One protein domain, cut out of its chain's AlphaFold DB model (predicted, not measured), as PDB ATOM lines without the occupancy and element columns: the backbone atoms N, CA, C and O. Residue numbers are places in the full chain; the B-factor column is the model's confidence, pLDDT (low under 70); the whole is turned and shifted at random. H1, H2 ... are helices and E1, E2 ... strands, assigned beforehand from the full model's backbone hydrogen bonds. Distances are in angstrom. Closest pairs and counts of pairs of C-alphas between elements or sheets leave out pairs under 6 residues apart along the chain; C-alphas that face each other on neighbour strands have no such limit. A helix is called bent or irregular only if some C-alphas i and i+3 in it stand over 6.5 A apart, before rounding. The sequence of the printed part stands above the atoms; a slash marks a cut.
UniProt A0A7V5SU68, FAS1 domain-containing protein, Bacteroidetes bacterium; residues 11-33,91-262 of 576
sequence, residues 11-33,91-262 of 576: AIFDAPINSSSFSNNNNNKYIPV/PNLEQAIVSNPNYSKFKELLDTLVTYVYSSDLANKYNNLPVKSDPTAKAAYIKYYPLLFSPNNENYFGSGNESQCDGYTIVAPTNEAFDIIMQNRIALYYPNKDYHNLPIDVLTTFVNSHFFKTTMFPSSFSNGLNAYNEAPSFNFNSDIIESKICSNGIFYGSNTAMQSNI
ATOM      1  N   ALA A  11       8.001 119.725  52.741       88.62
ATOM      2  CA  ALA A  11       7.021 119.846  51.680       88.62
ATOM      3  C   ALA A  11       7.619 120.697  50.552       88.62
ATOM      4  O   ALA A  11       8.206 121.751  50.801       88.62
ATOM      5  N   ILE A  12       7.481 120.234  49.315       89.12
ATOM      6  CA  ILE A  12       7.945 120.952  48.128       89.12
ATOM      7  C   ILE A  12       6.725 121.525  47.416       89.12
ATOM      8  O   ILE A  12       5.763 120.803  47.159       89.12
ATOM      9  N   PHE A  13       6.778 122.815  47.112       87.56
ATOM     10  CA  PHE A  13       5.742 123.544  46.395       87.56
ATOM     11  C   PHE A  13       6.305 124.103  45.100       87.56
ATOM     12  O   PHE A  13       7.435 124.588  45.072       87.56
ATOM     13  N   ASP A  14       5.498 124.080  44.048       88.25
ATOM     14  CA  ASP A  14       5.847 124.731  42.793       88.25
ATOM     15  C   ASP A  14       5.864 126.256  42.940       88.25
ATOM     16  O   ASP A  14       5.146 126.828  43.767       88.25
ATOM     17  N   ALA A  15       6.714 126.916  42.152       79.06
ATOM     18  CA  ALA A  15       6.874 128.361  42.205       79.06
ATOM     19  C   ALA A  15       5.572 129.079  41.788       79.06
ATOM     20  O   ALA A  15       5.125 128.910  40.655       79.06
ATOM     21  N   PRO A  16       4.968 129.908  42.666       73.19
ATOM     22  CA  PRO A  16       3.692 130.576  42.389       73.19
ATOM     23  C   PRO A  16       3.828 131.820  41.509       73.19
ATOM     24  O   PRO A  16       2.841 132.471  41.194       73.19
ATOM     25  N   ILE A  17       5.054 132.198  41.183       74.94
ATOM     26  CA  ILE A  17       5.445 133.227  40.225       74.94
ATOM     27  C   ILE A  17       6.784 132.780  39.642       74.94
ATOM     28  O   ILE A  17       7.430 131.884  40.185       74.94
ATOM     29  N   ASN A  18       7.248 133.421  38.571       76.81
ATOM     30  CA  ASN A  18       8.570 133.142  38.013       76.81
ATOM     31  C   ASN A  18       9.710 133.724  38.885       76.81
ATOM     32  O   ASN A  18      10.570 134.453  38.396       76.81
ATOM     33  N   SER A  19       9.683 133.465  40.193       71.06
ATOM     34  CA  SER A  19      10.692 133.882  41.162       71.06
ATOM     35  C   SER A  19      10.766 132.908  42.340       71.06
ATOM     36  O   SER A  19       9.891 132.068  42.546       71.06
ATOM     37  N   SER A  20      11.808 133.065  43.152       69.19
ATOM     38  CA  SER A  20      12.016 132.321  44.395       69.19
ATOM     39  C   SER A  20      11.146 132.790  45.571       69.19
ATOM     40  O   SER A  20      11.340 132.315  46.689       69.19
ATOM     41  N   SER A  21      10.239 133.747  45.363       72.38
ATOM     42  CA  SER A  21       9.432 134.339  46.433       72.38
ATOM     43  C   SER A  21       8.045 133.714  46.507       72.38
ATOM     44  O   SER A  21       7.388 133.476  45.493       72.38
ATOM     45  N   PHE A  22       7.559 133.515  47.731       66.62
ATOM     46  CA  PHE A  22       6.162 133.171  47.945       66.62
ATOM     47  C   PHE A  22       5.273 134.397  47.697       66.62
ATOM     48  O   PHE A  22       5.613 135.513  48.087       66.62
ATOM     49  N   SER A  23       4.120 134.186  47.070       65.94
ATOM     50  CA  SER A  23       3.051 135.181  46.975       65.94
ATOM     51  C   SER A  23       1.751 134.548  47.469       65.94
ATOM     52  O   SER A  23       1.636 133.326  47.502       65.94
ATOM     53  N   ASN A  24       0.733 135.345  47.808       69.38
ATOM     54  CA  ASN A  24      -0.603 134.820  48.147       69.38
ATOM     55  C   ASN A  24      -1.313 134.123  46.962       69.38
ATOM     56  O   ASN A  24      -2.479 133.748  47.071       69.38
ATOM     57  N   ASN A  25      -0.624 133.948  45.833       74.62
ATOM     58  CA  ASN A  25      -1.051 133.133  44.715       74.62
ATOM     59  C   ASN A  25      -0.838 131.644  45.033       74.62
ATOM     60  O   ASN A  25       0.252 131.222  45.413       74.62
ATOM     61  N   ASN A  26      -1.884 130.840  44.854       76.81
ATOM     62  CA  ASN A  26      -1.850 129.399  45.113       76.81
ATOM     63  C   ASN A  26      -1.256 128.574  43.960       76.81
ATOM     64  O   ASN A  26      -1.223 127.354  44.080       76.81
ATOM     65  N   ASN A  27      -0.804 129.212  42.872       82.75
ATOM     66  CA  ASN A  27      -0.337 128.533  41.659       82.75
ATOM     67  C   ASN A  27      -1.400 127.562  41.110       82.75
ATOM     68  O   ASN A  27      -1.135 126.384  40.882       82.75
ATOM     69  N   ASN A  28      -2.647 128.031  41.002       84.56
ATOM     70  CA  ASN A  28      -3.757 127.183  40.576       84.56
ATOM     71  C   ASN A  28      -3.612 126.809  39.099       84.56
ATOM     72  O   ASN A  28      -3.308 127.664  38.271       84.56
ATOM     73  N   LYS A  29      -3.932 125.558  38.770       87.44
ATOM     74  CA  LYS A  29      -4.007 125.105  37.381       87.44
ATOM     75  C   LYS A  29      -5.134 125.800  36.632       87.44
ATOM     76  O   LYS A  29      -6.252 125.898  37.143       87.44
ATOM     77  N   TYR A  30      -4.854 126.202  35.400       84.88
ATOM     78  CA  TYR A  30      -5.867 126.719  34.491       84.88
ATOM     79  C   TYR A  30      -6.547 125.579  33.727       84.88
ATOM     80  O   TYR A  30      -5.933 124.560  33.401       84.88
ATOM     81  N   ILE A  31      -7.830 125.778  33.424       89.12
ATOM     82  CA  ILE A  31      -8.586 124.945  32.489       89.12
ATOM     83  C   ILE A  31      -8.739 125.714  31.167       89.12
ATOM     84  O   ILE A  31      -9.348 126.787  31.154       89.12
ATOM     85  N   PRO A  32      -8.167 125.229  30.052       91.19
ATOM     86  CA  PRO A  32      -8.200 125.961  28.795       91.19
ATOM     87  C   PRO A  32      -9.594 125.903  28.169       91.19
ATOM     88  O   PRO A  32     -10.160 124.825  27.973       91.19
ATOM     89  N   VAL A  33     -10.121 127.073  27.810       92.25
ATOM     90  CA  VAL A  33     -11.371 127.225  27.058       92.25
ATOM     91  C   VAL A  33     -11.036 127.719  25.655       92.25
ATOM     92  O   VAL A  33     -10.493 128.807  25.471       92.25
ATOM     93  N   PRO A  91      -1.821 118.107  33.100       95.50
ATOM     94  CA  PRO A  91      -0.477 118.276  33.636       95.50
ATOM     95  C   PRO A  91       0.055 119.669  33.294       95.50
ATOM     96  O   PRO A  91      -0.373 120.272  32.312       95.50
ATOM     97  N   ASN A  92       1.001 120.166  34.085       94.56
ATOM     98  CA  ASN A  92       1.807 121.315  33.676       94.56
ATOM     99  C   ASN A  92       2.994 120.868  32.811       94.56
ATOM    100  O   ASN A  92       3.229 119.670  32.635       94.56
ATOM    101  N   LEU A  93       3.732 121.825  32.255       96.75
ATOM    102  CA  LEU A  93       4.857 121.556  31.361       96.75
ATOM    103  C   LEU A  93       5.944 120.690  32.018       96.75
ATOM    104  O   LEU A  93       6.464 119.782  31.374       96.75
ATOM    105  N   GLU A  94       6.253 120.909  33.302       96.56
ATOM    106  CA  GLU A  94       7.178 120.036  34.038       96.56
ATOM    107  C   GLU A  94       6.660 118.592  34.103       96.56
ATOM    108  O   GLU A  94       7.379 117.649  33.775       96.56
ATOM    109  N   GLN A  95       5.403 118.411  34.503       96.44
ATOM    110  CA  GLN A  95       4.780 117.093  34.615       96.44
ATOM    111  C   GLN A  95       4.720 116.378  33.262       96.44
ATOM    112  O   GLN A  95       4.914 115.165  33.215       96.44
ATOM    113  N   ALA A  96       4.494 117.111  32.167       97.00
ATOM    114  CA  ALA A  96       4.539 116.554  30.819       97.00
ATOM    115  C   ALA A  96       5.923 115.962  30.504       97.00
ATOM    116  O   ALA A  96       6.000 114.797  30.114       97.00
ATOM    117  N   ILE A  97       7.000 116.703  30.790       97.12
ATOM    118  CA  ILE A  97       8.386 116.238  30.610       97.12
ATOM    119  C   ILE A  97       8.677 115.012  31.488       97.12
ATOM    120  O   ILE A  97       9.179 114.004  30.999       97.12
ATOM    121  N   VAL A  98       8.342 115.075  32.782       94.88
ATOM    122  CA  VAL A  98       8.641 114.009  33.758       94.88
ATOM    123  C   VAL A  98       7.884 112.714  33.453       94.88
ATOM    124  O   VAL A  98       8.382 111.628  33.743       94.88
ATOM    125  N   SER A  99       6.685 112.813  32.878       93.50
ATOM    126  CA  SER A  99       5.823 111.653  32.635       93.50
ATOM    127  C   SER A  99       6.301 110.722  31.516       93.50
ATOM    128  O   SER A  99       5.830 109.587  31.452       93.50
ATOM    129  N   ASN A 100       7.230 111.163  30.657       95.44
ATOM    130  CA  ASN A 100       7.682 110.392  29.502       95.44
ATOM    131  C   ASN A 100       9.205 110.111  29.565       95.44
ATOM    132  O   ASN A 100      10.011 111.042  29.473       95.44
ATOM    133  N   PRO A 101       9.637 108.835  29.667       97.38
ATOM    134  CA  PRO A 101      11.056 108.478  29.766       97.38
ATOM    135  C   PRO A 101      11.881 108.851  28.522       97.38
ATOM    136  O   PRO A 101      13.108 108.947  28.613       97.38
ATOM    137  N   ASN A 102      11.245 109.126  27.379       98.00
ATOM    138  CA  ASN A 102      11.939 109.580  26.172       98.00
ATOM    139  C   ASN A 102      12.616 110.948  26.338       98.00
ATOM    140  O   ASN A 102      13.504 111.256  25.548       98.00
ATOM    141  N   TYR A 103      12.251 111.735  27.358       98.31
ATOM    142  CA  TYR A 103      12.836 113.055  27.647       98.31
ATOM    143  C   TYR A 103      13.675 113.066  28.933       98.31
ATOM    144  O   TYR A 103      13.982 114.129  29.475       98.31
ATOM    145  N   SER A 104      14.053 111.888  29.444       98.12
ATOM    146  CA  SER A 104      14.755 111.738  30.726       98.12
ATOM    147  C   SER A 104      16.059 112.540  30.836       98.12
ATOM    148  O   SER A 104      16.325 113.079  31.905       98.12
ATOM    149  N   LYS A 105      16.825 112.700  29.747       97.81
ATOM    150  CA  LYS A 105      18.062 113.503  29.734       97.81
ATOM    151  C   LYS A 105      17.792 115.001  29.800       97.81
ATOM    152  O   LYS A 105      18.456 115.730  30.530       97.81
ATOM    153  N   PHE A 106      16.764 115.465  29.090       98.06
ATOM    154  CA  PHE A 106      16.321 116.854  29.195       98.06
ATOM    155  C   PHE A 106      15.793 117.161  30.605       98.06
ATOM    156  O   PHE A 106      16.074 118.218  31.164       98.06
ATOM    157  N   LYS A 107      15.090 116.201  31.217       97.06
ATOM    158  CA  LYS A 107      14.643 116.269  32.612       97.06
ATOM    159  C   LYS A 107      15.813 116.302  33.600       97.06
ATOM    160  O   LYS A 107      15.808 117.128  34.502       97.06
ATOM    161  N   GLU A 108      16.808 115.434  33.435       97.00
ATOM    162  CA  GLU A 108      18.027 115.417  34.260       97.00
ATOM    163  C   GLU A 108      18.765 116.762  34.199       97.00
ATOM    164  O   GLU A 108      19.204 117.302  35.219       97.00
ATOM    165  N   LEU A 109      18.829 117.356  33.006       96.25
ATOM    166  CA  LEU A 109      19.378 118.691  32.833       96.25
ATOM    167  C   LEU A 109      18.563 119.747  33.596       96.25
ATOM    168  O   LEU A 109      19.146 120.567  34.300       96.25
ATOM    169  N   LEU A 110      17.227 119.716  33.516       95.69
ATOM    170  CA  LEU A 110      16.368 120.612  34.302       95.69
ATOM    171  C   LEU A 110      16.593 120.454  35.811       95.69
ATOM    172  O   LEU A 110      16.708 121.461  36.508       95.69
ATOM    173  N   ASP A 111      16.717 119.223  36.308       94.31
ATOM    174  CA  ASP A 111      17.001 118.956  37.724       94.31
ATOM    175  C   ASP A 111      18.356 119.522  38.171       94.31
ATOM    176  O   ASP A 111      18.525 119.860  39.339       94.31
ATOM    177  N   THR A 112      19.321 119.659  37.260       93.88
ATOM    178  CA  THR A 112      20.615 120.301  37.555       93.88
ATOM    179  C   THR A 112      20.475 121.821  37.698       93.88
ATOM    180  O   THR A 112      21.272 122.461  38.382       93.88
ATOM    181  N   LEU A 113      19.457 122.411  37.068       94.19
ATOM    182  CA  LEU A 113      19.216 123.855  37.050       94.19
ATOM    183  C   LEU A 113      18.202 124.308  38.111       94.19
ATOM    184  O   LEU A 113      18.018 125.508  38.300       94.19
ATOM    185  N   VAL A 114      17.532 123.386  38.808       93.38
ATOM    186  CA  VAL A 114      16.513 123.726  39.808       93.38
ATOM    187  C   VAL A 114      17.134 124.267  41.100       93.38
ATOM    188  O   VAL A 114      18.173 123.815  41.572       93.38
ATOM    189  N   THR A 115      16.454 125.224  41.720       91.75
ATOM    190  CA  THR A 115      16.774 125.749  43.048       91.75
ATOM    191  C   THR A 115      15.609 125.498  44.001       91.75
ATOM    192  O   THR A 115      14.445 125.686  43.648       91.75
ATOM    193  N   TYR A 116      15.926 125.112  45.238       91.81
ATOM    194  CA  TYR A 116      14.953 124.959  46.318       91.81
ATOM    195  C   TYR A 116      15.142 126.061  47.354       91.81
ATOM    196  O   TYR A 116      16.174 126.118  48.023       91.81
ATOM    197  N   VAL A 117      14.139 126.922  47.515       89.94
ATOM    198  CA  VAL A 117      14.211 128.074  48.427       89.94
ATOM    199  C   VAL A 117      13.248 127.890  49.587       89.94
ATOM    200  O   VAL A 117      12.054 127.693  49.386       89.94
ATOM    201  N   TYR A 118      13.768 127.936  50.812       90.00
ATOM    202  CA  TYR A 118      12.949 127.835  52.018       90.00
ATOM    203  C   TYR A 118      11.970 129.012  52.118       90.00
ATOM    204  O   TYR A 118      12.346 130.159  51.885       90.00
ATOM    205  N   SER A 119      10.731 128.735  52.531       87.44
ATOM    206  CA  SER A 119       9.723 129.758  52.806       87.44
ATOM    207  C   SER A 119       9.036 129.496  54.145       87.44
ATOM    208  O   SER A 119       8.323 128.504  54.319       87.44
ATOM    209  N   SER A 120       9.215 130.423  55.088       88.06
ATOM    210  CA  SER A 120       8.534 130.394  56.386       88.06
ATOM    211  C   SER A 120       7.016 130.506  56.244       88.06
ATOM    212  O   SER A 120       6.279 129.837  56.964       88.06
ATOM    213  N   ASP A 121       6.541 131.308  55.292       86.25
ATOM    214  CA  ASP A 121       5.112 131.542  55.080       86.25
ATOM    215  C   ASP A 121       4.416 130.292  54.541       86.25
ATOM    216  O   ASP A 121       3.369 129.891  55.054       86.25
ATOM    217  N   LEU A 122       5.034 129.617  53.564       86.06
ATOM    218  CA  LEU A 122       4.556 128.321  53.087       86.06
ATOM    219  C   LEU A 122       4.594 127.268  54.185       86.06
ATOM    220  O   LEU A 122       3.649 126.491  54.302       86.06
ATOM    221  N   ALA A 123       5.649 127.243  55.003       87.94
ATOM    222  CA  ALA A 123       5.758 126.284  56.095       87.94
ATOM    223  C   ALA A 123       4.619 126.482  57.104       87.94
ATOM    224  O   ALA A 123       3.956 125.517  57.482       87.94
ATOM    225  N   ASN A 124       4.323 127.731  57.473       88.31
ATOM    226  CA  ASN A 124       3.200 128.072  58.345       88.31
ATOM    227  C   ASN A 124       1.853 127.687  57.718       88.31
ATOM    228  O   ASN A 124       1.032 127.039  58.369       88.31
ATOM    229  N   LYS A 125       1.628 128.025  56.442       86.00
ATOM    230  CA  LYS A 125       0.389 127.690  55.725       86.00
ATOM    231  C   LYS A 125       0.181 126.180  55.619       86.00
ATOM    232  O   LYS A 125      -0.901 125.698  55.935       86.00
ATOM    233  N   TYR A 126       1.216 125.436  55.232       87.00
ATOM    234  CA  TYR A 126       1.185 123.978  55.155       87.00
ATOM    235  C   TYR A 126       0.911 123.346  56.517       87.00
ATOM    236  O   TYR A 126       0.113 122.416  56.629       87.00
ATOM    237  N   ASN A 127       1.535 123.877  57.573       85.56
ATOM    238  CA  ASN A 127       1.364 123.347  58.917       85.56
ATOM    239  C   ASN A 127      -0.051 123.520  59.474       85.56
ATOM    240  O   ASN A 127      -0.455 122.697  60.296       85.56
ATOM    241  N   ASN A 128      -0.787 124.509  58.968       87.31
ATOM    242  CA  ASN A 128      -2.172 124.800  59.322       87.31
ATOM    243  C   ASN A 128      -3.207 124.135  58.392       87.31
ATOM    244  O   ASN A 128      -4.404 124.349  58.578       87.31
ATOM    245  N   LEU A 129      -2.789 123.343  57.393       85.25
ATOM    246  CA  LEU A 129      -3.737 122.601  56.560       85.25
ATOM    247  C   LEU A 129      -4.450 121.520  57.390       85.25
ATOM    248  O   LEU A 129      -3.781 120.767  58.104       85.25
ATOM    249  N   PRO A 130      -5.783 121.379  57.254       84.00
ATOM    250  CA  PRO A 130      -6.538 120.348  57.964       84.00
ATOM    251  C   PRO A 130      -6.138 118.930  57.527       84.00
ATOM    252  O   PRO A 130      -6.226 117.994  58.316       84.00
ATOM    253  N   VAL A 131      -5.661 118.777  56.286       83.94
ATOM    254  CA  VAL A 131      -5.114 117.529  55.744       83.94
ATOM    255  C   VAL A 131      -3.804 117.847  55.025       83.94
ATOM    256  O   VAL A 131      -3.774 118.680  54.120       83.94
ATOM    257  N   LYS A 132      -2.719 117.183  55.434       84.00
ATOM    258  CA  LYS A 132      -1.376 117.339  54.852       84.00
ATOM    259  C   LYS A 132      -1.053 116.156  53.949       84.00
ATOM    260  O   LYS A 132      -1.361 115.019  54.298       84.00
ATOM    261  N   SER A 133      -0.379 116.422  52.832       81.56
ATOM    262  CA  SER A 133       0.169 115.378  51.955       81.56
ATOM    263  C   SER A 133       1.238 114.522  52.653       81.56
ATOM    264  O   SER A 133       1.298 113.319  52.431       81.56
ATOM    265  N   ASP A 134       2.038 115.127  53.534       84.44
ATOM    266  CA  ASP A 134       2.964 114.468  54.454       84.44
ATOM    267  C   ASP A 134       2.859 115.139  55.843       84.44
ATOM    268  O   ASP A 134       3.387 116.235  56.057       84.44
ATOM    269  N   PRO A 135       2.208 114.492  56.828       81.88
ATOM    270  CA  PRO A 135       2.067 115.029  58.181       81.88
ATOM    271  C   PRO A 135       3.391 115.269  58.919       81.88
ATOM    272  O   PRO A 135       3.412 115.986  59.919       81.88
ATOM    273  N   THR A 136       4.487 114.659  58.456       84.50
ATOM    274  CA  THR A 136       5.807 114.707  59.100       84.50
ATOM    275  C   THR A 136       6.724 115.795  58.539       84.50
ATOM    276  O   THR A 136       7.793 116.039  59.106       84.50
ATOM    277  N   ALA A 137       6.323 116.478  57.461       83.75
ATOM    278  CA  ALA A 137       7.081 117.597  56.918       83.75
ATOM    279  C   ALA A 137       6.970 118.835  57.826       83.75
ATOM    280  O   ALA A 137       5.875 119.288  58.154       83.75
ATOM    281  N   LYS A 138       8.123 119.381  58.231       80.50
ATOM    282  CA  LYS A 138       8.216 120.533  59.154       80.50
ATOM    283  C   LYS A 138       8.660 121.829  58.475       80.50
ATOM    284  O   LYS A 138       8.552 122.896  59.069       80.50
ATOM    285  N   ALA A 139       9.144 121.734  57.242       86.81
ATOM    286  CA  ALA A 139       9.588 122.858  56.429       86.81
ATOM    287  C   ALA A 139       8.883 122.839  55.074       86.81
ATOM    288  O   ALA A 139       8.428 121.784  54.628       86.81
ATOM    289  N   ALA A 140       8.845 123.991  54.409       89.00
ATOM    290  CA  ALA A 140       8.355 124.109  53.046       89.00
ATOM    291  C   ALA A 140       9.380 124.828  52.166       89.00
ATOM    292  O   ALA A 140       9.964 125.832  52.583       89.00
ATOM    293  N   TYR A 141       9.581 124.310  50.956       89.81
ATOM    294  CA  TYR A 141      10.473 124.891  49.956       89.81
ATOM    295  C   TYR A 141       9.728 125.143  48.658       89.81
ATOM    296  O   TYR A 141       8.870 124.360  48.258       89.81
ATOM    297  N   ILE A 142      10.118 126.218  47.988       89.75
ATOM    298  CA  ILE A 142       9.698 126.544  46.635       89.75
ATOM    299  C   ILE A 142      10.680 125.889  45.670       89.75
ATOM    300  O   ILE A 142      11.880 126.156  45.747       89.75
ATOM    301  N   LYS A 143      10.165 125.052  44.771       92.19
ATOM    302  CA  LYS A 143      10.886 124.505  43.623       92.19
ATOM    303  C   LYS A 143      10.832 125.523  42.490       92.19
ATOM    304  O   LYS A 143       9.773 125.733  41.897       92.19
ATOM    305  N   TYR A 144      11.964 126.154  42.214       90.56
ATOM    306  CA  TYR A 144      12.087 127.255  41.265       90.56
ATOM    307  C   TYR A 144      13.163 126.957  40.225       90.56
ATOM    308  O   TYR A 144      14.243 126.477  40.566       90.56
ATOM    309  N   TYR A 145      12.892 127.292  38.965       92.81
ATOM    310  CA  TYR A 145      13.872 127.211  37.892       92.81
ATOM    311  C   TYR A 145      14.270 128.631  37.461       92.81
ATOM    312  O   TYR A 145      13.420 129.350  36.924       92.81
ATOM    313  N   PRO A 146      15.542 129.043  37.640       91.00
ATOM    314  CA  PRO A 146      16.085 130.321  37.177       91.00
ATOM    315  C   PRO A 146      16.307 130.325  35.652       91.00
ATOM    316  O   PRO A 146      17.386 130.627  35.148       91.00
ATOM    317  N   LEU A 147      15.265 129.950  34.914       93.50
ATOM    318  CA  LEU A 147      15.204 129.859  33.460       93.50
ATOM    319  C   LEU A 147      14.339 130.996  32.901       93.50
ATOM    320  O   LEU A 147      13.841 131.851  33.637       93.50
ATOM    321  N   LEU A 148      14.115 130.988  31.585       91.81
ATOM    322  CA  LEU A 148      13.222 131.927  30.908       91.81
ATOM    323  C   LEU A 148      11.842 132.013  31.582       91.81
ATOM    324  O   LEU A 148      11.291 133.103  31.747       91.81
ATOM    325  N   PHE A 149      11.319 130.854  31.977       92.19
ATOM    326  CA  PHE A 149      10.191 130.672  32.880       92.19
ATOM    327  C   PHE A 149      10.342 129.331  33.606       92.19
ATOM    328  O   PHE A 149      10.953 128.401  33.084       92.19
ATOM    329  N   SER A 150       9.778 129.221  34.807       92.81
ATOM    330  CA  SER A 150       9.709 127.952  35.533       92.81
ATOM    331  C   SER A 150       8.649 127.016  34.922       92.81
ATOM    332  O   SER A 150       7.479 127.399  34.894       92.81
ATOM    333  N   PRO A 151       8.993 125.791  34.466       94.56
ATOM    334  CA  PRO A 151       8.033 124.868  33.834       94.56
ATOM    335  C   PRO A 151       6.882 124.408  34.741       94.56
ATOM    336  O   PRO A 151       5.858 123.931  34.252       94.56
ATOM    337  N   ASN A 152       7.046 124.549  36.057       92.88
ATOM    338  CA  ASN A 152       6.050 124.230  37.082       92.88
ATOM    339  C   ASN A 152       5.231 125.451  37.556       92.88
ATOM    340  O   ASN A 152       4.347 125.315  38.399       92.88
ATOM    341  N   ASN A 153       5.502 126.650  37.030       89.56
ATOM    342  CA  ASN A 153       4.710 127.840  37.333       89.56
ATOM    343  C   ASN A 153       3.460 127.870  36.437       89.56
ATOM    344  O   ASN A 153       3.570 127.872  35.210       89.56
ATOM    345  N   GLU A 154       2.278 127.916  37.049       88.44
ATOM    346  CA  GLU A 154       0.990 127.999  36.350       88.44
ATOM    347  C   GLU A 154       0.696 129.410  35.836       88.44
ATOM    348  O   GLU A 154      -0.143 129.607  34.962       88.44
ATOM    349  N   ASN A 155       1.403 130.415  36.350       83.69
ATOM    350  CA  ASN A 155       1.182 131.798  35.968       83.69
ATOM    351  C   ASN A 155       1.971 132.161  34.714       83.69
ATOM    352  O   ASN A 155       3.208 132.112  34.674       83.69
ATOM    353  N   TYR A 156       1.236 132.627  33.713       84.12
ATOM    354  CA  TYR A 156       1.793 133.365  32.590       84.12
ATOM    355  C   TYR A 156       2.275 134.769  33.024       84.12
ATOM    356  O   TYR A 156       1.916 135.219  34.116       84.12
ATOM    357  N   PHE A 157       3.121 135.434  32.221       71.62
ATOM    358  CA  PHE A 157       3.723 136.742  32.544       71.62
ATOM    359  C   PHE A 157       2.705 137.761  33.114       71.62
ATOM    360  O   PHE A 157       1.513 137.730  32.823       71.62
ATOM    361  N   GLY A 158       3.188 138.603  34.034       61.53
ATOM    362  CA  GLY A 158       2.367 139.267  35.048       61.53
ATOM    363  C   GLY A 158       1.519 140.474  34.614       61.53
ATOM    364  O   GLY A 158       1.945 141.328  33.843       61.53
ATOM    365  N   SER A 159       0.395 140.598  35.335       54.31
ATOM    366  CA  SER A 159      -0.649 141.641  35.388       54.31
ATOM    367  C   SER A 159      -1.867 141.449  34.468       54.31
ATOM    368  O   SER A 159      -1.773 141.089  33.302       54.31
ATOM    369  N   GLY A 160      -3.057 141.680  35.037       61.59
ATOM    370  CA  GLY A 160      -4.336 141.615  34.326       61.59
ATOM    371  C   GLY A 160      -4.777 140.202  33.930       61.59
ATOM    372  O   GLY A 160      -4.636 139.249  34.692       61.59
ATOM    373  N   ASN A 161      -5.352 140.096  32.730       67.56
ATOM    374  CA  ASN A 161      -5.985 138.888  32.194       67.56
ATOM    375  C   ASN A 161      -5.094 138.158  31.164       67.56
ATOM    376  O   ASN A 161      -5.600 137.382  30.359       67.56
ATOM    377  N   GLU A 162      -3.779 138.406  31.136       73.31
ATOM    378  CA  GLU A 162      -2.878 137.813  30.129       73.31
ATOM    379  C   GLU A 162      -2.824 136.282  30.217       73.31
ATOM    380  O   GLU A 162      -2.913 135.606  29.195       73.31
ATOM    381  N   SER A 163      -2.829 135.726  31.433       71.44
ATOM    382  CA  SER A 163      -2.949 134.280  31.684       71.44
ATOM    383  C   SER A 163      -4.270 133.662  31.211       71.44
ATOM    384  O   SER A 163      -4.389 132.443  31.161       71.44
ATOM    385  N   GLN A 164      -5.263 134.474  30.831       75.81
ATOM    386  CA  GLN A 164      -6.507 133.998  30.215       75.81
ATOM    387  C   GLN A 164      -6.400 133.860  28.689       75.81
ATOM    388  O   GLN A 164      -7.307 133.313  28.066       75.81
ATOM    389  N   CYS A 165      -5.346 134.392  28.060       80.25
ATOM    390  CA  CYS A 165      -5.231 134.450  26.599       80.25
ATOM    391  C   CYS A 165      -3.874 133.999  26.034       80.25
ATOM    392  O   CYS A 165      -3.692 134.027  24.810       80.25
ATOM    393  N   ASP A 166      -2.941 133.558  26.874       88.00
ATOM    394  CA  ASP A 166      -1.693 132.942  26.429       88.00
ATOM    395  C   ASP A 166      -1.072 132.036  27.505       88.00
ATOM    396  O   ASP A 166      -1.559 131.947  28.631       88.00
ATOM    397  N   GLY A 167       0.007 131.358  27.129       90.75
ATOM    398  CA  GLY A 167       0.777 130.443  27.966       90.75
ATOM    399  C   GLY A 167       2.184 130.249  27.403       90.75
ATOM    400  O   GLY A 167       2.601 130.952  26.485       90.75
ATOM    401  N   TYR A 168       2.925 129.282  27.931       93.88
ATOM    402  CA  TYR A 168       4.279 128.989  27.456       93.88
ATOM    403  C   TYR A 168       4.307 127.849  26.436       93.88
ATOM    404  O   TYR A 168       3.345 127.096  26.309       93.88
ATOM    405  N   THR A 169       5.431 127.677  25.741       97.06
ATOM    406  CA  THR A 169       5.708 126.449  24.983       97.06
ATOM    407  C   THR A 169       7.089 125.907  25.341       97.06
ATOM    408  O   THR A 169       8.052 126.671  25.431       97.06
ATOM    409  N   ILE A 170       7.194 124.590  25.527       98.31
ATOM    410  CA  ILE A 170       8.475 123.872  25.590       98.31
ATOM    411  C   ILE A 170       8.498 122.830  24.479       98.31
ATOM    412  O   ILE A 170       7.549 122.060  24.339       98.31
ATOM    413  N   VAL A 171       9.603 122.780  23.735       98.44
ATOM    414  CA  VAL A 171       9.906 121.683  22.810       98.44
ATOM    415  C   VAL A 171      11.024 120.846  23.427       98.44
ATOM    416  O   VAL A 171      12.170 121.271  23.419       98.44
ATOM    417  N   ALA A 172      10.722 119.689  24.012       98.56
ATOM    418  CA  ALA A 172      11.736 118.828  24.617       98.56
ATOM    419  C   ALA A 172      12.305 117.836  23.585       98.56
ATOM    420  O   ALA A 172      11.533 117.109  22.950       98.56
ATOM    421  N   PRO A 173      13.636 117.754  23.424       98.69
ATOM    422  CA  PRO A 173      14.247 116.752  22.567       98.69
ATOM    423  C   PRO A 173      14.181 115.370  23.222       98.69
ATOM    424  O   PRO A 173      14.353 115.227  24.436       98.69
ATOM    425  N   THR A 174      13.992 114.334  22.407       98.75
ATOM    426  CA  THR A 174      14.226 112.942  22.817       98.75
ATOM    427  C   THR A 174      15.661 112.745  23.312       98.75
ATOM    428  O   THR A 174      16.569 113.490  22.942       98.75
ATOM    429  N   ASN A 175      15.891 111.703  24.114       98.62
ATOM    430  CA  ASN A 175      17.222 111.350  24.615       98.62
ATOM    431  C   ASN A 175      18.257 111.208  23.477       98.62
ATOM    432  O   ASN A 175      19.386 111.664  23.628       98.62
ATOM    433  N   GLU A 176      17.865 110.626  22.337       98.44
ATOM    434  CA  GLU A 176      18.731 110.484  21.156       98.44
ATOM    435  C   GLU A 176      19.073 111.845  20.533       98.44
ATOM    436  O   GLU A 176      20.245 112.160  20.332       98.44
ATOM    437  N   ALA A 177      18.069 112.691  20.293       98.31
ATOM    438  CA  ALA A 177      18.275 114.034  19.754       98.31
ATOM    439  C   ALA A 177      19.151 114.910  20.666       98.31
ATOM    440  O   ALA A 177      20.010 115.656  20.189       98.31
ATOM    441  N   PHE A 178      18.947 114.795  21.981       98.31
ATOM    442  CA  PHE A 178      19.765 115.443  23.001       98.31
ATOM    443  C   PHE A 178      21.230 114.993  22.910       98.31
ATOM    444  O   PHE A 178      22.129 115.832  22.865       98.31
ATOM    445  N   ASP A 179      21.481 113.684  22.831       96.94
ATOM    446  CA  ASP A 179      22.841 113.147  22.737       96.94
ATOM    447  C   ASP A 179      23.562 113.610  21.475       96.94
ATOM    448  O   ASP A 179      24.727 114.008  21.546       96.94
ATOM    449  N   ILE A 180      22.870 113.602  20.333       95.50
ATOM    450  CA  ILE A 180      23.439 114.011  19.046       95.50
ATOM    451  C   ILE A 180      23.979 115.441  19.131       95.50
ATOM    452  O   ILE A 180      25.141 115.675  18.792       95.50
ATOM    453  N   ILE A 181      23.174 116.404  19.595       95.50
ATOM    454  CA  ILE A 181      23.616 117.804  19.648       95.50
ATOM    455  C   ILE A 181      24.679 118.032  20.730       95.50
ATOM    456  O   ILE A 181      25.644 118.771  20.502       95.50
ATOM    457  N   MET A 182      24.556 117.363  21.882       95.44
ATOM    458  CA  MET A 182      25.535 117.476  22.961       95.44
ATOM    459  C   MET A 182      26.902 116.956  22.520       95.44
ATOM    460  O   MET A 182      27.895 117.669  22.636       95.44
ATOM    461  N   GLN A 183      26.973 115.762  21.936       92.94
ATOM    462  CA  GLN A 183      28.246 115.124  21.593       92.94
ATOM    463  C   GLN A 183      28.896 115.695  20.326       92.94
ATOM    464  O   GLN A 183      30.129 115.713  20.209       92.94
ATOM    465  N   ASN A 184      28.098 116.147  19.356       91.94
ATOM    466  CA  ASN A 184      28.629 116.625  18.077       91.94
ATOM    467  C   ASN A 184      28.929 118.122  18.069       91.94
ATOM    468  O   ASN A 184      29.718 118.565  17.229       91.94
ATOM    469  N   ARG A 185      28.342 118.890  19.000       94.25
ATOM    470  CA  ARG A 185      28.525 120.342  19.058       94.25
ATOM    471  C   ARG A 185      28.800 120.879  20.461       94.25
ATOM    472  O   ARG A 185      29.884 121.402  20.688       94.25
ATOM    473  N   ILE A 186      27.856 120.772  21.395       96.00
ATOM    474  CA  ILE A 186      27.892 121.571  22.640       96.00
ATOM    475  C   ILE A 186      29.037 121.140  23.571       96.00
ATOM    476  O   ILE A 186      29.801 121.971  24.055       96.00
ATOM    477  N   ALA A 187      29.206 119.838  23.778       95.56
ATOM    478  CA  ALA A 187      30.260 119.263  24.609       95.56
ATOM    479  C   ALA A 187      31.517 118.878  23.806       95.56
ATOM    480  O   ALA A 187      32.396 118.203  24.337       95.56
ATOM    481  N   LEU A 188      31.640 119.311  22.543       93.06
ATOM    482  CA  LEU A 188      32.722 118.906  21.633       93.06
ATOM    483  C   LEU A 188      34.125 119.109  22.233       93.06
ATOM    484  O   LEU A 188      35.003 118.268  22.049       93.06
ATOM    485  N   TYR A 189      34.316 120.207  22.966       92.75
ATOM    486  CA  TYR A 189      35.597 120.616  23.550       92.75
ATOM    487  C   TYR A 189      35.822 120.121  24.988       92.75
ATOM    488  O   TYR A 189      36.802 120.508  25.625       92.75
ATOM    489  N   TYR A 190      34.924 119.286  25.515       93.06
ATOM    490  CA  TYR A 190      34.943 118.844  26.907       93.06
ATOM    491  C   TYR A 190      35.424 117.395  27.036       93.06
ATOM    492  O   TYR A 190      35.220 116.590  26.122       93.06
ATOM    493  N   PRO A 191      36.055 117.027  28.172       92.69
ATOM    494  CA  PRO A 191      36.495 115.657  28.415       92.69
ATOM    495  C   PRO A 191      35.365 114.653  28.182       92.69
ATOM    496  O   PRO A 191      34.259 114.824  28.692       92.69
ATOM    497  N   ASN A 192      35.649 113.619  27.387       92.12
ATOM    498  CA  ASN A 192      34.704 112.564  27.005       92.12
ATOM    499  C   ASN A 192      33.399 113.057  26.352       92.12
ATOM    500  O   ASN A 192      32.461 112.272  26.234       92.12
ATOM    501  N   LYS A 193      33.330 114.327  25.923       91.94
ATOM    502  CA  LYS A 193      32.101 114.979  25.443       91.94
ATOM    503  C   LYS A 193      30.943 114.889  26.442       91.94
ATOM    504  O   LYS A 193      29.779 114.807  26.058       91.94
ATOM    505  N   ASP A 194      31.283 114.887  27.725       91.44
ATOM    506  CA  ASP A 194      30.325 114.766  28.811       91.44
ATOM    507  C   ASP A 194      29.740 116.139  29.171       91.44
ATOM    508  O   ASP A 194      30.460 117.063  29.571       91.44
ATOM    509  N   TYR A 195      28.418 116.257  29.030       91.69
ATOM    510  CA  TYR A 195      27.682 117.492  29.263       91.69
ATOM    511  C   TYR A 195      27.659 117.901  30.746       91.69
ATOM    512  O   TYR A 195      27.482 119.082  31.038       91.69
ATOM    513  N   HIS A 196      27.924 116.985  31.685       92.00
ATOM    514  CA  HIS A 196      28.042 117.315  33.111       92.00
ATOM    515  C   HIS A 196      29.260 118.203  33.423       92.00
ATOM    516  O   HIS A 196      29.303 118.855  34.465       92.00
ATOM    517  N   ASN A 197      30.240 118.276  32.513       93.00
ATOM    518  CA  ASN A 197      31.409 119.154  32.642       93.00
ATOM    519  C   ASN A 197      31.181 120.569  32.077       93.00
ATOM    520  O   ASN A 197      32.084 121.424  32.145       93.00
ATOM    521  N   LEU A 198      30.008 120.817  31.485       95.00
ATOM    522  CA  LEU A 198      29.657 122.109  30.913       95.00
ATOM    523  C   LEU A 198      29.399 123.149  32.015       95.00
ATOM    524  O   LEU A 198      28.818 122.835  33.053       95.00
ATOM    525  N   PRO A 199      29.801 124.409  31.792       94.44
ATOM    526  CA  PRO A 199      29.393 125.528  32.628       94.44
ATOM    527  C   PRO A 199      27.867 125.668  32.737       94.44
ATOM    528  O   PRO A 199      27.129 125.411  31.783       94.44
ATOM    529  N   ILE A 200      27.394 126.135  33.897       93.94
ATOM    530  CA  ILE A 200      25.962 126.292  34.191       93.94
ATOM    531  C   ILE A 200      25.252 127.244  33.213       93.94
ATOM    532  O   ILE A 200      24.079 127.050  32.900       93.94
ATOM    533  N   ASP A 201      25.956 128.251  32.694       94.25
ATOM    534  CA  ASP A 201      25.445 129.202  31.707       94.25
ATOM    535  C   ASP A 201      25.263 128.562  30.323       94.25
ATOM    536  O   ASP A 201      24.276 128.858  29.651       94.25
ATOM    537  N   VAL A 202      26.135 127.626  29.925       96.88
ATOM    538  CA  VAL A 202      25.976 126.841  28.685       96.88
ATOM    539  C   VAL A 202      24.748 125.937  28.788       96.88
ATOM    540  O   VAL A 202      23.913 125.910  27.883       96.88
ATOM    541  N   LEU A 203      24.600 125.246  29.923       97.12
ATOM    542  CA  LEU A 203      23.451 124.387  30.222       97.12
ATOM    543  C   LEU A 203      22.132 125.169  30.232       97.12
ATOM    544  O   LEU A 203      21.162 124.787  29.576       97.12
ATOM    545  N   THR A 204      22.125 126.311  30.920       97.25
ATOM    546  CA  THR A 204      20.990 127.240  30.958       97.25
ATOM    547  C   THR A 204      20.659 127.746  29.559       97.25
ATOM    548  O   THR A 204      19.486 127.815  29.190       97.25
ATOM    549  N   THR A 205      21.684 128.055  28.757       97.62
ATOM    550  CA  THR A 205      21.498 128.518  27.383       97.62
ATOM    551  C   THR A 205      20.827 127.475  26.506       97.62
ATOM    552  O   THR A 205      19.868 127.777  25.793       97.62
ATOM    553  N   PHE A 206      21.267 126.224  26.609       98.06
ATOM    554  CA  PHE A 206      20.648 125.126  25.886       98.06
ATOM    555  C   PHE A 206      19.176 124.942  26.262       98.06
ATOM    556  O   PHE A 206      18.322 124.907  25.375       98.06
ATOM    557  N   VAL A 207      18.850 124.899  27.555       97.94
ATOM    558  CA  VAL A 207      17.458 124.742  28.004       97.94
ATOM    559  C   VAL A 207      16.588 125.909  27.542       97.94
ATOM    560  O   VAL A 207      15.542 125.692  26.936       97.94
ATOM    561  N   ASN A 208      17.043 127.148  27.736       97.88
ATOM    562  CA  ASN A 208      16.288 128.334  27.333       97.88
ATOM    563  C   ASN A 208      16.082 128.437  25.817       97.88
ATOM    564  O   ASN A 208      15.118 129.068  25.383       97.88
ATOM    565  N   SER A 209      16.938 127.811  25.002       97.75
ATOM    566  CA  SER A 209      16.722 127.762  23.553       97.75
ATOM    567  C   SER A 209      15.485 126.940  23.157       97.75
ATOM    568  O   SER A 209      14.890 127.221  22.120       97.75
ATOM    569  N   HIS A 210      15.054 126.001  24.009       98.19
ATOM    570  CA  HIS A 210      13.869 125.152  23.826       98.19
ATOM    571  C   HIS A 210      12.587 125.752  24.437       98.19
ATOM    572  O   HIS A 210      11.521 125.133  24.373       98.19
ATOM    573  N   PHE A 211      12.691 126.915  25.085       97.56
ATOM    574  CA  PHE A 211      11.611 127.557  25.831       97.56
ATOM    575  C   PHE A 211      11.108 128.782  25.067       97.56
ATOM    576  O   PHE A 211      11.884 129.658  24.687       97.56
ATOM    577  N   PHE A 212       9.791 128.881  24.911       96.12
ATOM    578  CA  PHE A 212       9.133 129.958  24.180       96.12
ATOM    579  C   PHE A 212       8.082 130.623  25.062       96.12
ATOM    580  O   PHE A 212       7.298 129.962  25.748       96.12
ATOM    581  N   LYS A 213       8.062 131.957  25.046       91.50
ATOM    582  CA  LYS A 213       7.207 132.761  25.931       91.50
ATOM    583  C   LYS A 213       5.745 132.834  25.496       91.50
ATOM    584  O   LYS A 213       5.024 133.632  26.064       91.50
ATOM    585  N   THR A 214       5.327 132.079  24.489       91.62
ATOM    586  CA  THR A 214       3.971 132.124  23.932       91.62
ATOM    587  C   THR A 214       3.496 130.719  23.596       91.62
ATOM    588  O   THR A 214       4.308 129.826  23.334       91.62
ATOM    589  N   THR A 215       2.183 130.529  23.522       92.44
ATOM    590  CA  THR A 215       1.575 129.319  22.959       92.44
ATOM    591  C   THR A 215       1.830 129.261  21.454       92.44
ATOM    592  O   THR A 215       1.427 130.144  20.698       92.44
ATOM    593  N   MET A 216       2.540 128.230  21.007       95.19
ATOM    594  CA  MET A 216       2.832 127.996  19.594       95.19
ATOM    595  C   MET A 216       1.884 126.920  19.086       95.19
ATOM    596  O   MET A 216       2.129 125.743  19.300       95.19
ATOM    597  N   PHE A 217       0.783 127.313  18.449       96.25
ATOM    598  CA  PHE A 217      -0.136 126.359  17.823       96.25
ATOM    599  C   PHE A 217       0.443 125.834  16.498       96.25
ATOM    600  O   PHE A 217       1.260 126.529  15.893       96.25
ATOM    601  N   PRO A 218       0.005 124.663  15.994       96.00
ATOM    602  CA  PRO A 218       0.528 124.075  14.755       96.00
ATOM    603  C   PRO A 218       0.630 125.054  13.570       96.00
ATOM    604  O   PRO A 218       1.673 125.157  12.926       96.00
ATOM    605  N   SER A 219      -0.418 125.837  13.306       94.56
ATOM    606  CA  SER A 219      -0.474 126.791  12.190       94.56
ATOM    607  C   SER A 219       0.399 128.036  12.368       94.56
ATOM    608  O   SER A 219       0.665 128.736  11.389       94.56
ATOM    609  N   SER A 220       0.846 128.318  13.592       90.69
ATOM    610  CA  SER A 220       1.668 129.478  13.951       90.69
ATOM    611  C   SER A 220       3.013 129.087  14.565       90.69
ATOM    612  O   SER A 220       3.733 129.953  15.064       90.69
ATOM    613  N   PHE A 221       3.384 127.806  14.486       93.56
ATOM    614  CA  PHE A 221       4.541 127.248  15.174       93.56
ATOM    615  C   PHE A 221       5.837 127.987  14.821       93.56
ATOM    616  O   PHE A 221       6.595 128.358  15.706       93.56
ATOM    617  N   SER A 222       6.057 128.320  13.547       90.31
ATOM    618  CA  SER A 222       7.263 129.029  13.089       90.31
ATOM    619  C   SER A 222       7.421 130.460  13.620       90.31
ATOM    620  O   SER A 222       8.484 131.050  13.446       90.31
ATOM    621  N   ASN A 223       6.381 131.043  14.221       88.50
ATOM    622  CA  ASN A 223       6.377 132.446  14.642       88.50
ATOM    623  C   ASN A 223       6.860 132.641  16.086       88.50
ATOM    624  O   ASN A 223       7.087 133.777  16.500       88.50
ATOM    625  N   GLY A 224       6.977 131.559  16.864       89.69
ATOM    626  CA  GLY A 224       7.479 131.630  18.235       89.69
ATOM    627  C   GLY A 224       8.949 132.043  18.269       89.69
ATOM    628  O   GLY A 224       9.727 131.637  17.412       89.69
ATOM    629  N   LEU A 225       9.332 132.830  19.274       94.06
ATOM    630  CA  LEU A 225      10.723 133.208  19.522       94.06
ATOM    631  C   LEU A 225      11.163 132.724  20.906       94.06
ATOM    632  O   LEU A 225      10.421 132.859  21.886       94.06
ATOM    633  N   ASN A 226      12.364 132.153  20.977       93.75
ATOM    634  CA  ASN A 226      12.968 131.726  22.238       93.75
ATOM    635  C   ASN A 226      13.620 132.908  22.992       93.75
ATOM    636  O   ASN A 226      13.497 134.074  22.604       93.75
ATOM    637  N   ALA A 227      14.359 132.618  24.069       91.19
ATOM    638  CA  ALA A 227      15.071 133.623  24.870       91.19
ATOM    639  C   ALA A 227      16.107 134.464  24.089       91.19
ATOM    640  O   ALA A 227      16.514 135.525  24.563       91.19
ATOM    641  N   TYR A 228      16.526 133.998  22.912       93.50
ATOM    642  CA  TYR A 228      17.582 134.578  22.081       93.50
ATOM    643  C   TYR A 228      17.044 135.241  20.812       93.50
ATOM    644  O   TYR A 228      17.822 135.596  19.930       93.50
ATOM    645  N   ASN A 229      15.723 135.445  20.737       92.56
ATOM    646  CA  ASN A 229      15.020 135.952  19.558       92.56
ATOM    647  C   ASN A 229      15.203 135.059  18.319       92.56
ATOM    648  O   ASN A 229      15.247 135.550  17.191       92.56
ATOM    649  N   GLU A 230      15.305 133.747  18.526       93.56
ATOM    650  CA  GLU A 230      15.424 132.768  17.448       93.56
ATOM    651  C   GLU A 230      14.083 132.071  17.222       93.56
ATOM    652  O   GLU A 230      13.428 131.636  18.176       93.56
ATOM    653  N   ALA A 231      13.694 131.950  15.952       93.25
ATOM    654  CA  ALA A 231      12.595 131.089  15.537       93.25
ATOM    655  C   ALA A 231      12.958 129.611  15.777       93.25
ATOM    656  O   ALA A 231      14.144 129.273  15.716       93.25
ATOM    657  N   PRO A 232      11.983 128.717  16.019       94.38
ATOM    658  CA  PRO A 232      12.249 127.290  16.162       94.38
ATOM    659  C   PRO A 232      12.980 126.734  14.937       94.38
ATOM    660  O   PRO A 232      12.556 126.945  13.802       94.38
ATOM    661  N   SER A 233      14.041 125.959  15.162       94.81
ATOM    662  CA  SER A 233      14.777 125.271  14.092       94.81
ATOM    663  C   SER A 233      14.128 123.951  13.653       94.81
ATOM    664  O   SER A 233      14.758 123.173  12.943       94.81
ATOM    665  N   PHE A 234      12.915 123.664  14.127       95.56
ATOM    666  CA  PHE A 234      12.208 122.404  13.912       95.56
ATOM    667  C   PHE A 234      11.296 122.498  12.691       95.56
ATOM    668  O   PHE A 234      10.573 123.483  12.514       95.56
ATOM    669  N   ASN A 235      11.236 121.433  11.898       94.88
ATOM    670  CA  ASN A 235      10.122 121.230  10.984       94.88
ATOM    671  C   ASN A 235       8.957 120.594  11.749       94.88
ATOM    672  O   ASN A 235       9.035 119.443  12.170       94.88
ATOM    673  N   PHE A 236       7.856 121.332  11.898       95.44
ATOM    674  CA  PHE A 236       6.713 120.884  12.696       95.44
ATOM    675  C   PHE A 236       6.177 119.499  12.293       95.44
ATOM    676  O   PHE A 236       5.806 118.717  13.157       95.44
ATOM    677  N   ASN A 237       6.153 119.170  10.998       94.38
ATOM    678  CA  ASN A 237       5.523 117.936  10.520       94.38
ATOM    679  C   ASN A 237       6.432 116.704  10.618       94.38
ATOM    680  O   ASN A 237       5.920 115.589  10.682       94.38
ATOM    681  N   SER A 238       7.756 116.880  10.560       96.62
ATOM    682  CA  SER A 238       8.713 115.762  10.605       96.62
ATOM    683  C   SER A 238       9.388 115.595  11.958       96.62
ATOM    684  O   SER A 238       9.741 114.473  12.325       96.62
ATOM    685  N   ASP A 239       9.574 116.696  12.686       98.06
ATOM    686  CA  ASP A 239      10.437 116.706  13.860       98.06
ATOM    687  C   ASP A 239       9.646 116.602  15.164       98.06
ATOM    688  O   ASP A 239      10.168 116.131  16.175       98.06
ATOM    689  N   ILE A 240       8.393 117.059  15.168       98.12
ATOM    690  CA  ILE A 240       7.519 117.017  16.341       98.12
ATOM    691  C   ILE A 240       6.777 115.683  16.356       98.12
ATOM    692  O   ILE A 240       6.003 115.370  15.455       98.12
ATOM    693  N   ILE A 241       7.021 114.899  17.403       97.75
ATOM    694  CA  ILE A 241       6.524 113.522  17.548       97.75
ATOM    695  C   ILE A 241       5.505 113.372  18.681       97.75
ATOM    696  O   ILE A 241       4.814 112.360  18.766       97.75
ATOM    697  N   GLU A 242       5.404 114.371  19.556       97.56
ATOM    698  CA  GLU A 242       4.417 114.428  20.630       97.56
ATOM    699  C   GLU A 242       3.904 115.861  20.769       97.56
ATOM    700  O   GLU A 242       4.648 116.823  20.584       97.56
ATOM    701  N   SER A 243       2.618 116.020  21.068       97.50
ATOM    702  CA  SER A 243       1.971 117.322  21.232       97.50
ATOM    703  C   SER A 243       0.922 117.235  22.331       97.50
ATOM    704  O   SER A 243       0.066 116.352  22.297       97.50
ATOM    705  N   LYS A 244       0.970 118.141  23.311       96.38
ATOM    706  CA  LYS A 244       0.076 118.100  24.471       96.38
ATOM    707  C   LYS A 244      -0.269 119.495  24.976       96.38
ATOM    708  O   LYS A 244       0.616 120.302  25.249       96.38
ATOM    709  N   ILE A 245      -1.561 119.752  25.174       96.06
ATOM    710  CA  ILE A 245      -2.017 120.919  25.936       96.06
ATOM    711  C   ILE A 245      -1.783 120.656  27.428       96.06
ATOM    712  O   ILE A 245      -2.214 119.634  27.964       96.06
ATOM    713  N   CYS A 246      -1.109 121.592  28.086       95.44
ATOM    714  CA  CYS A 246      -0.819 121.596  29.516       95.44
ATOM    715  C   CYS A 246      -1.579 122.739  30.211       95.44
ATOM    716  O   CYS A 246      -2.051 123.669  29.559       95.44
ATOM    717  N   SER A 247      -1.688 122.698  31.541       93.19
ATOM    718  CA  SER A 247      -2.376 123.741  32.321       93.19
ATOM    719  C   SER A 247      -1.710 125.121  32.230       93.19
ATOM    720  O   SER A 247      -2.385 126.126  32.412       93.19
ATOM    721  N   ASN A 248      -0.420 125.177  31.892       91.88
ATOM    722  CA  ASN A 248       0.369 126.406  31.781       91.88
ATOM    723  C   ASN A 248       0.993 126.636  30.392       91.88
ATOM    724  O   ASN A 248       1.879 127.482  30.242       91.88
ATOM    725  N   GLY A 249       0.564 125.891  29.367       94.56
ATOM    726  CA  GLY A 249       1.135 126.032  28.030       94.56
ATOM    727  C   GLY A 249       0.957 124.838  27.099       94.56
ATOM    728  O   GLY A 249       0.070 124.008  27.282       94.56
ATOM    729  N   ILE A 250       1.824 124.748  26.093       96.81
ATOM    730  CA  ILE A 250       1.890 123.648  25.129       96.81
ATOM    731  C   ILE A 250       3.227 122.921  25.277       96.81
ATOM    732  O   ILE A 250       4.297 123.526  25.264       96.81
ATOM    733  N   PHE A 251       3.159 121.603  25.417       98.44
ATOM    734  CA  PHE A 251       4.324 120.735  25.381       98.44
ATOM    735  C   PHE A 251       4.437 120.077  24.010       98.44
ATOM    736  O   PHE A 251       3.462 119.520  23.496       98.44
ATOM    737  N   TYR A 252       5.645 120.095  23.462       98.56
ATOM    738  CA  TYR A 252       6.022 119.331  22.289       98.56
ATOM    739  C   TYR A 252       7.209 118.431  22.609       98.56
ATOM    740  O   TYR A 252       8.175 118.865  23.231       98.56
ATOM    741  N   GLY A 253       7.151 117.191  22.139       98.50
ATOM    742  CA  GLY A 253       8.299 116.295  22.089       98.50
ATOM    743  C   GLY A 253       8.869 116.252  20.681       98.50
ATOM    744  O   GLY A 253       8.100 116.197  19.719       98.50
ATOM    745  N   SER A 254      10.196 116.268  20.544       98.50
ATOM    746  CA  SER A 254      10.855 116.294  19.236       98.50
ATOM    747  C   SER A 254      11.953 115.243  19.079       98.50
ATOM    748  O   SER A 254      12.733 114.985  19.996       98.50
ATOM    749  N   ASN A 255      12.039 114.642  17.892       98.38
ATOM    750  CA  ASN A 255      13.151 113.771  17.497       98.38
ATOM    751  C   ASN A 255      14.389 114.562  17.014       98.38
ATOM    752  O   ASN A 255      15.385 113.956  16.625       98.38
ATOM    753  N   THR A 256      14.356 115.897  17.079       97.88
ATOM    754  CA  THR A 256      15.516 116.777  16.912       97.88
ATOM    755  C   THR A 256      15.630 117.724  18.114       97.88
ATOM    756  O   THR A 256      14.726 117.832  18.943       97.88
ATOM    757  N   ALA A 257      16.789 118.362  18.273       97.56
ATOM    758  CA  ALA A 257      17.028 119.367  19.308       97.56
ATOM    759  C   ALA A 257      17.169 120.755  18.679       97.56
ATOM    760  O   ALA A 257      17.582 120.872  17.520       97.56
ATOM    761  N   MET A 258      16.875 121.796  19.460       96.38
ATOM    762  CA  MET A 258      16.983 123.182  19.017       96.38
ATOM    763  C   MET A 258      18.417 123.499  18.584       96.38
ATOM    764  O   MET A 258      19.363 123.402  19.366       96.38
ATOM    765  N   GLN A 259      18.564 123.937  17.339       95.62
ATOM    766  CA  GLN A 259      19.831 124.316  16.718       95.62
ATOM    767  C   GLN A 259      20.082 125.818  16.923       95.62
ATOM    768  O   GLN A 259      20.080 126.592  15.968       95.62
ATOM    769  N   SER A 260      20.251 126.251  18.179       96.38
ATOM    770  CA  SER A 260      20.446 127.676  18.505       96.38
ATOM    771  C   SER A 260      21.698 128.252  17.840       96.38
ATOM    772  O   SER A 260      22.774 127.645  17.890       96.38
ATOM    773  N   ASN A 261      21.604 129.461  17.280       96.38
ATOM    774  CA  ASN A 261      22.725 130.109  16.597       96.38
ATOM    775  C   ASN A 261      23.893 130.369  17.549       96.38
ATOM    776  O   ASN A 261      25.042 130.381  17.110       96.38
ATOM    777  N   ILE A 262      23.624 130.518  18.851       96.25
ATOM    778  CA  ILE A 262      24.659 130.625  19.887       96.25
ATOM    779  C   ILE A 262      25.652 129.460  19.811       96.25
ATOM    780  O   ILE A 262      26.854 129.672  19.948       96.25
TER     781      ILE A 262
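This is residues 11 to 33 and 91 to 262 of the 576 residues of the protein "FAS1 domain-containing protein" of Bacteroidetes bacterium (UniProt A0A7V5SU68). Two lobes of unequal size each hold a small three-stranded sheet: in the larger, H1 and H2 are on the sheet E4 E6 E5 and H4 and H5 pack on H2; in the smaller, at one end of the longest axis, H3 lies over E3 of the sheet E1 E3 E2. The sheets stay apart, and residues 114 and 145 to 167 link the lobes. You will read 195 printed residues with seven named helices and six named strands, in the order E1 H1 H2 E2 H3 E3 E4 H4 H5 H6 H7 E5 E6; both sheets are mixed. The class is mixed, helices and strands, with under half of the residues in named elements; the whole is compact, radius of gyration of the C-alphas 17.5 A, spanning 52 by 43 by 27 A.

Start at E6, residues 249 to 254, between E4, residues 168 to 173, and E5, residues 240 to 246. E4 and E6 are parallel, with N 172 and O 252 2.8 A apart; E5 and E6 form an antiparallel hairpin, with N 251 and O 244 2.9 A apart. H1, residues 93 to 99, and H2, residues 101 to 113, make two layers with this sheet, helices on one face. H1 has a height of 9.0 A over the sheet. Look along the hub H2: its residues 102 to 106 touch H4, residues 175 to 186, closest C-alphas Tyr 103 and Asn 175, 5.6 A. Its residues 109 to 113 touch H5, residues 200 to 209, closest C-alphas Leu 113 and Thr 204, 7.2 A. H7, residues 236 to 239, only grazes the sheet and is close to but not clearly touching H6, residues 218 to 223, at 7.2 A between C-alphas 221 and 236. In the other sheet, E3, residues 139 to 144, is parallel to E1, residues 11 to 14, N 13 and O 141 at 2.8 A, and antiparallel to E2, residues 115 to 118, N 142 and O 117 at 2.8 A. H3, residues 120 to 127, runs across E3 at 64 degrees on the local plane, 7.3 A high over the sheet. Every O i to N i+4 pair is within hydrogen-bond range in H1, H3, H4 and H5; H2 has 7 of 9, H6 0 of 2 with 1 of 3 O i to N i+3 pairs, and H7 is too short.

Find C-alpha 11 at (7.021, 119.846, 51.680), where E1 begins. H2 runs 18.9 A from C-alpha 101 at (11.056, 108.478, 29.766), E4 16.5 A, and E6 16.3 A to C-alpha 254 at (10.855, 116.294, 19.236). H2, H6 and, only just, H4 are irregular: C-alphas 102 and 105 are 8.1 A apart, 219 and 222 8.1 A, 183 and 186 6.54 A.

The C-alphas of Pro 130 and Tyr 189 are the farthest apart, 54.4 A. Residues 34 to 90 are not printed, and C-alphas 33 and 91 stand 15.6 A apart across the cut. The links H3 to E3, E3 to E4, H4 to H5 and H6 to H7 are long. Look for pLDDT under 70 at residues 20, 22 to 24 and 158 to 161; the mean of the printed part is 90.7.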